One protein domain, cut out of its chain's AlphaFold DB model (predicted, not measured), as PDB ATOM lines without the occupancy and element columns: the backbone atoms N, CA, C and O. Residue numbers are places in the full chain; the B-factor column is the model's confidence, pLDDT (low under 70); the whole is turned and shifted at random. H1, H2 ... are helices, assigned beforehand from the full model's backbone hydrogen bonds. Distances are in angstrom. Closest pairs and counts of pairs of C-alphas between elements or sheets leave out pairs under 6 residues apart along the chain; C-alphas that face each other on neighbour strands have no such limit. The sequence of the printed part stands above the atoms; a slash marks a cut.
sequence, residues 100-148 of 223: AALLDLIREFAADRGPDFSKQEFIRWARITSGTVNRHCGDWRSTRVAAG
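Overview. This is residues 100 to 148 of the 223 residues of an uncharacterized protein of Alienimonas californiensis (UniProt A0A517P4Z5). A small, rounded all-helix cluster: the longest helix, H1, runs along one side, and three short helices, H2, H3 and H4, gather over its residues 102 to 109, each crossing it at a wide angle. The printed part has 49 residues, with four named helices in the order H1, H2, H3, H4 and no named strand. It is compact, with a radius of gyration of the C-alphas of 9.5 A and spans of 24 by 20 by 17 A.

Along the chain. H1, residues 100 to 113, begins at C-alpha 100 (32.827, -10.347, 34.130) and is 19.9 A long. H2 is residues 119 to 126, 10.4 A, and H3 is residues 130 to 137, 10.5 A. H4, residues 140 to 146, is 9.7 A long and ends at C-alpha 146 (24.881, -15.226, 32.114).

Arrangement. H1 is the hub, touching three helices, and the packing is mostly crossed, with no shallow tilt among the three pairs. Residues 105 to 109 of H1 only just touch H2, with 3 pairs of C-alphas within 8 A; the closest, Phe 109 and Phe 122, are 7.2 A apart, and the lines are about perpendicular at 86 degrees. Residues 102 to 103 touch H3, closest at the C-alphas of Leu 102 and Val 133, 7.5 A, at a steep tilt of 64 degrees, opposite ways. Residues 103 to 106 only just touch H4, with 3 such pairs, closest at the C-alphas of Leu 103 and Ala 146, 7.2 A, about perpendicular at 87 degrees. H3 and H4 only just touch, with 3 such pairs, and only at the corner by their link; their closest C-alphas, of Cys 137 and Thr 143, are 5.7 A apart. H2 and H3 are close but not clearly touching. In H1, H2, H3 and H4 every O i to N i+4 pair is within hydrogen-bond range.

Size, cuts and confidence. The C-alphas farthest apart, of Asp 112 and Arg 135, are 24.7 A apart. The printed part has no cut, and its three links are tight. The mean pLDDT of the printed part is 91.9, and no printed residue is under 70.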
ATOM      1  N   ALA A 100      32.155  -9.478  35.097       95.12
ATOM      2  CA  ALA A 100      32.827 -10.347  34.130       95.12
ATOM      3  C   ALA A 100      33.790 -11.343  34.801       95.12
ATOM      4  O   ALA A 100      33.664 -12.542  34.580       95.12
ATOM      5  N   ALA A 101      34.665 -10.871  35.698       94.69
ATOM      6  CA  ALA A 101      35.610 -11.738  36.404       94.69
ATOM      7  C   ALA A 101      34.907 -12.811  37.253       94.69
ATOM      8  O   ALA A 101      35.381 -13.939  37.355       94.69
ATOM      9  N   LEU A 102      33.760 -12.480  37.856       95.50
ATOM     10  CA  LEU A 102      32.958 -13.459  38.593       95.50
ATOM     11  C   LEU A 102      32.275 -14.469  37.668       95.50
ATOM     12  O   LEU A 102      32.208 -15.639  38.027       95.50
ATOM     13  N   LEU A 103      31.781 -14.051  36.499       97.06
ATOM     14  CA  LEU A 103      31.197 -14.975  35.524       97.06
ATOM     15  C   LEU A 103      32.239 -15.962  34.992       97.06
ATOM     16  O   LEU A 103      31.938 -17.149  34.886       97.06
ATOM     17  N   ASP A 104      33.458 -15.502  34.721       96.62
ATOM     18  CA  ASP A 104      34.553 -16.376  34.294       96.62
ATOM     19  C   ASP A 104      34.938 -17.368  35.395       96.62
ATOM     20  O   ASP A 104      35.052 -18.562  35.132       96.62
ATOM     21  N   LEU A 105      34.995 -16.915  36.650       95.69
ATOM     22  CA  LEU A 105      35.249 -17.786  37.799       95.69
ATOM     23  C   LEU A 105      34.136 -18.836  38.006       95.69
ATOM     24  O   LEU A 105      34.401 -19.959  38.432       95.69
ATOM     25  N   ILE A 106      32.880 -18.488  37.707       95.75
ATOM     26  CA  ILE A 106      31.746 -19.426  37.742       95.75
ATOM     27  C   ILE A 106      31.864 -20.467  36.625       95.75
ATOM     28  O   ILE A 106      31.572 -21.637  36.865       95.75
ATOM     29  N   ARG A 107      32.291 -20.062  35.421       96.94
ATOM     30  CA  ARG A 107      32.533 -20.977  34.294       96.94
ATOM     31  C   ARG A 107      33.687 -21.930  34.585       96.94
ATOM     32  O   ARG A 107      33.542 -23.117  34.329       96.94
ATOM     33  N   GLU A 108      34.778 -21.427  35.162       94.75
ATOM     34  CA  GLU A 108      35.920 -22.234  35.613       94.75
ATOM     35  C   GLU A 108      35.468 -23.282  36.636       94.75
ATOM     36  O   GLU A 108      35.665 -24.478  36.436       94.75
ATOM     37  N   PHE A 109      34.731 -22.861  37.669       92.62
ATOM     38  CA  PHE A 109      34.190 -23.788  38.661       92.62
ATOM     39  C   PHE A 109      33.253 -24.840  38.048       92.62
ATOM     40  O   PHE A 109      33.279 -26.005  38.446       92.62
ATOM     41  N   ALA A 110      32.430 -24.445  37.073       92.06
ATOM     42  CA  ALA A 110      31.532 -25.353  36.370       92.06
ATOM     43  C   ALA A 110      32.271 -26.348  35.463       92.06
ATOM     44  O   ALA A 110      31.824 -27.486  35.337       92.06
ATOM     45  N   ALA A 111      33.373 -25.933  34.837       88.06
ATOM     46  CA  ALA A 111      34.211 -26.808  34.023       88.06
ATOM     47  C   ALA A 111      34.880 -27.890  34.883       88.06
ATOM     48  O   ALA A 111      34.923 -29.049  34.477       88.06
ATOM     49  N   ASP A 112      35.314 -27.528  36.092       79.94
ATOM     50  CA  ASP A 112      35.963 -28.454  37.023       79.94
ATOM     51  C   ASP A 112      34.972 -29.403  37.716       79.94
ATOM     52  O   ASP A 112      35.245 -30.593  37.873       79.94
ATOM     53  N   ARG A 113      33.827 -28.884  38.185       81.12
ATOM     54  CA  ARG A 113      32.893 -29.633  39.052       81.12
ATOM     55  C   ARG A 113      31.667 -30.188  38.326       81.12
ATOM     56  O   ARG A 113      31.004 -31.076  38.867       81.12
ATOM     57  N   GLY A 114      31.362 -29.660  37.144       85.50
ATOM     58  CA  GLY A 114      30.092 -29.824  36.444       85.50
ATOM     59  C   GLY A 114      29.142 -28.632  36.656       85.50
ATOM     60  O   GLY A 114      29.344 -27.809  37.551       85.50
ATOM     61  N   PRO A 115      28.068 -28.517  35.852       88.00
ATOM     62  CA  PRO A 115      27.156 -27.373  35.894       88.00
ATOM     63  C   PRO A 115      26.206 -27.385  37.105       88.00
ATOM     64  O   PRO A 115      25.548 -26.374  37.375       88.00
ATOM     65  N   ASP A 116      26.101 -28.506  37.824       85.12
ATOM     66  CA  ASP A 116      25.180 -28.688  38.947       85.12
ATOM     67  C   ASP A 116      25.825 -28.330  40.296       85.12
ATOM     68  O   ASP A 116      26.408 -29.167  40.981       85.12
ATOM     69  N   PHE A 117      25.729 -27.057  40.683       83.31
ATOM     70  CA  PHE A 117      26.191 -26.587  41.988       83.31
ATOM     71  C   PHE A 117      25.356 -25.420  42.514       83.31
ATOM     72  O   PHE A 117      24.827 -24.575  41.779       83.31
ATOM     73  N   SER A 118      25.282 -25.345  43.835       87.81
ATOM     74  CA  SER A 118      24.641 -24.268  44.572       87.81
ATOM     75  C   SER A 118      25.540 -23.038  44.701       87.81
ATOM     76  O   SER A 118      26.771 -23.097  44.656       87.81
ATOM     77  N   LYS A 119      24.910 -21.893  44.981       91.81
ATOM     78  CA  LYS A 119      25.615 -20.650  45.314       91.81
ATOM     79  C   LYS A 119      26.585 -20.824  46.487       91.81
ATOM     80  O   LYS A 119      27.658 -20.231  46.492       91.81
ATOM     81  N   GLN A 120      26.203 -21.601  47.502       86.44
ATOM     82  CA  GLN A 120      27.026 -21.778  48.702       86.44
ATOM     83  C   GLN A 120      28.286 -22.599  48.429       86.44
ATOM     84  O   GLN A 120      29.340 -22.275  48.975       86.44
ATOM     85  N   GLU A 121      28.188 -23.628  47.587       82.25
ATOM     86  CA  GLU A 121      29.342 -24.424  47.158       82.25
ATOM     87  C   GLU A 121      30.344 -23.554  46.403       82.25
ATOM     88  O   GLU A 121      31.513 -23.510  46.786       82.25
ATOM     89  N   PHE A 122      29.864 -22.772  45.432       92.75
ATOM     90  CA  PHE A 122      30.696 -21.819  44.700       92.75
ATOM     91  C   PHE A 122      31.374 -20.802  45.632       92.75
ATOM     92  O   PHE A 122      32.587 -20.635  45.585       92.75
ATOM     93  N   ILE A 123      30.622 -20.156  46.532       91.12
ATOM     94  CA  ILE A 123      31.156 -19.169  47.491       91.12
ATOM     95  C   ILE A 123      32.249 -19.776  48.373       91.12
ATOM     96  O   ILE A 123      33.274 -19.136  48.619       91.12
ATOM     97  N   ARG A 124      32.037 -21.005  48.857       84.25
ATOM     98  CA  ARG A 124      33.005 -21.714  49.699       84.25
ATOM     99  C   ARG A 124      34.285 -22.023  48.927       84.25
ATOM    100  O   ARG A 124      35.366 -21.811  49.470       84.25
ATOM    101  N   TRP A 125      34.153 -22.485  47.687       89.94
ATOM    102  CA  TRP A 125      35.281 -22.786  46.809       89.94
ATOM    103  C   TRP A 125      36.061 -21.520  46.425       89.94
ATOM    104  O   TRP A 125      37.267 -21.446  46.650       89.94
ATOM    105  N   ALA A 126      35.361 -20.482  45.959       89.94
ATOM    106  CA  ALA A 126      35.946 -19.209  45.536       89.94
ATOM    107  C   ALA A 126      36.470 -18.358  46.709       89.94
ATOM    108  O   ALA A 126      37.186 -17.381  46.496       89.94
ATOM    109  N   ARG A 127      36.116 -18.710  47.956       89.81
ATOM    110  CA  ARG A 127      36.456 -17.972  49.187       89.81
ATOM    111  C   ARG A 127      36.033 -16.499  49.141       89.81
ATOM    112  O   ARG A 127      36.697 -15.631  49.707       89.81
ATOM    113  N   ILE A 128      34.912 -16.227  48.484       91.69
ATOM    114  CA  ILE A 128      34.292 -14.900  48.406       91.69
ATOM    115  C   ILE A 128      33.103 -14.815  49.360       91.69
ATOM    116  O   ILE A 128      32.670 -15.814  49.927       91.69
ATOM    117  N   THR A 129      32.555 -13.619  49.559       91.25
ATOM    118  CA  THR A 129      31.330 -13.459  50.353       91.25
ATOM    119  C   THR A 129      30.095 -13.510  49.459       91.25
ATOM    120  O   THR A 129      30.135 -13.115  48.293       91.25
ATOM    121  N   SER A 130      28.953 -13.917  50.019       91.81
ATOM    122  CA  SER A 130      27.660 -13.822  49.318       91.81
ATOM    123  C   SER A 130      27.335 -12.386  48.890       91.81
ATOM    124  O   SER A 130      26.731 -12.178  47.839       91.81
ATOM    125  N   GLY A 131      27.782 -11.396  49.676       93.00
ATOM    126  CA  GLY A 131      27.636  -9.976  49.362       93.00
ATOM    127  C   GLY A 131      28.396  -9.569  48.102       93.00
ATOM    128  O   GLY A 131      27.854  -8.818  47.300       93.00
ATOM    129  N   THR A 132      29.600 -10.109  47.884       93.44
ATOM    130  CA  THR A 132      30.387  -9.880  46.660       93.44
ATOM    131  C   THR A 132      29.627 -10.372  45.427       93.44
ATOM    132  O   THR A 132      29.432  -9.607  44.489       93.44
ATOM    133  N   VAL A 133      29.117 -11.607  45.457       93.56
ATOM    134  CA  VAL A 133      28.348 -12.174  44.335       93.56
ATOM    135  C   VAL A 133      27.096 -11.340  44.050       93.56
ATOM    136  O   VAL A 133      26.883 -10.916  42.920       93.56
ATOM    137  N   ASN A 134      26.307 -11.032  45.084       93.44
ATOM    138  CA  ASN A 134      25.077 -10.255  44.917       93.44
ATOM    139  C   ASN A 134      25.337  -8.837  44.400       93.44
ATOM    140  O   ASN A 134      24.571  -8.332  43.586       93.44
ATOM    141  N   ARG A 135      26.407  -8.187  44.868       95.69
ATOM    142  CA  ARG A 135      26.754  -6.821  44.465       95.69
ATOM    143  C   ARG A 135      27.113  -6.732  42.984       95.69
ATOM    144  O   ARG A 135      26.749  -5.755  42.344       95.69
ATOM    145  N   HIS A 136      27.851  -7.710  42.465       95.25
ATOM    146  CA  HIS A 136      28.431  -7.634  41.122       95.25
ATOM    147  C   HIS A 136      27.644  -8.403  40.059       95.25
ATOM    148  O   HIS A 136      27.731  -8.057  38.884       95.25
ATOM    149  N   CYS A 137      26.884  -9.425  40.453       93.06
ATOM    150  CA  CYS A 137      26.138 -10.279  39.529       93.06
ATOM    151  C   CYS A 137      24.620 -10.270  39.782       93.06
ATOM    152  O   CYS A 137      23.858 -10.790  38.971       93.06
ATOM    153  N   GLY A 138      24.160  -9.658  40.879       93.69
ATOM    154  CA  GLY A 138      22.743  -9.583  41.223       93.69
ATOM    155  C   GLY A 138      22.184 -10.925  41.686       93.69
ATOM    156  O   GLY A 138      22.697 -11.542  42.622       93.69
ATOM    157  N   ASP A 139      21.091 -11.352  41.058       94.00
ATOM    158  CA  ASP A 139      20.437 -12.615  41.387       94.00
ATOM    159  C   ASP A 139      21.233 -13.830  40.877       94.00
ATOM    160  O   ASP A 139      21.769 -13.839  39.764       94.00
ATOM    161  N   TRP A 140      21.299 -14.886  41.692       94.25
ATOM    162  CA  TRP A 140      22.100 -16.075  41.386       94.25
ATOM    163  C   TRP A 140      21.592 -16.840  40.167       94.25
ATOM    164  O   TRP A 140      22.398 -17.337  39.382       94.25
ATOM    165  N   ARG A 141      20.269 -16.910  39.976       92.62
ATOM    166  CA  ARG A 141      19.667 -17.575  38.816       92.62
ATOM    167  C   ARG A 141      20.085 -16.858  37.536       92.62
ATOM    168  O   ARG A 141      20.575 -17.498  36.610       92.62
ATOM    169  N   SER A 142      19.974 -15.529  37.516       94.75
ATOM    170  CA  SER A 142      20.416 -14.698  36.388       94.75
ATOM    171  C   SER A 142      21.920 -14.813  36.140       94.75
ATOM    172  O   SER A 142      22.352 -14.925  34.996       94.75
ATOM    173  N   THR A 143      22.714 -14.856  37.213       95.75
ATOM    174  CA  THR A 143      24.171 -15.028  37.138       95.75
ATOM    175  C   THR A 143      24.545 -16.342  36.450       95.75
ATOM    176  O   THR A 143      25.418 -16.362  35.586       95.75
ATOM    177  N   ARG A 144      23.863 -17.444  36.792       95.19
ATOM    178  CA  ARG A 144      24.087 -18.752  36.159       95.19
ATOM    179  C   ARG A 144      23.778 -18.720  34.667       95.19
ATOM    180  O   ARG A 144      24.606 -19.164  33.878       95.19
ATOM    181  N   VAL A 145      22.646 -18.131  34.281       96.06
ATOM    182  CA  VAL A 145      22.287 -17.976  32.861       96.06
ATOM    183  C   VAL A 145      23.343 -17.152  32.116       96.06
ATOM    184  O   VAL A 145      23.787 -17.559  31.048       96.06
ATOM    185  N   ALA A 146      23.818 -16.049  32.701       96.25
ATOM    186  CA  ALA A 146      24.881 -15.226  32.114       96.25
ATOM    187  C   ALA A 146      26.231 -15.968  31.996       96.25
ATOM    188  O   ALA A 146      27.033 -15.692  31.098       96.25
ATOM    189  N   ALA A 147      26.481 -16.942  32.871       96.00
ATOM    190  CA  ALA A 147      27.636 -17.827  32.789       96.00
ATOM    191  C   ALA A 147      27.480 -18.936  31.726       96.00
ATOM    192  O   ALA A 147      28.446 -19.648  31.477       96.00
ATOM    193  N   GLY A 148      26.317 -19.069  31.077       96.19
ATOM    194  CA  GLY A 148      26.023 -20.156  30.135       96.19
ATOM    195  C   GLY A 148      25.568 -21.451  30.815       96.19
ATOM    196  O   GLY A 148      25.598 -22.514  30.202       96.19
TER     197      GLY A 148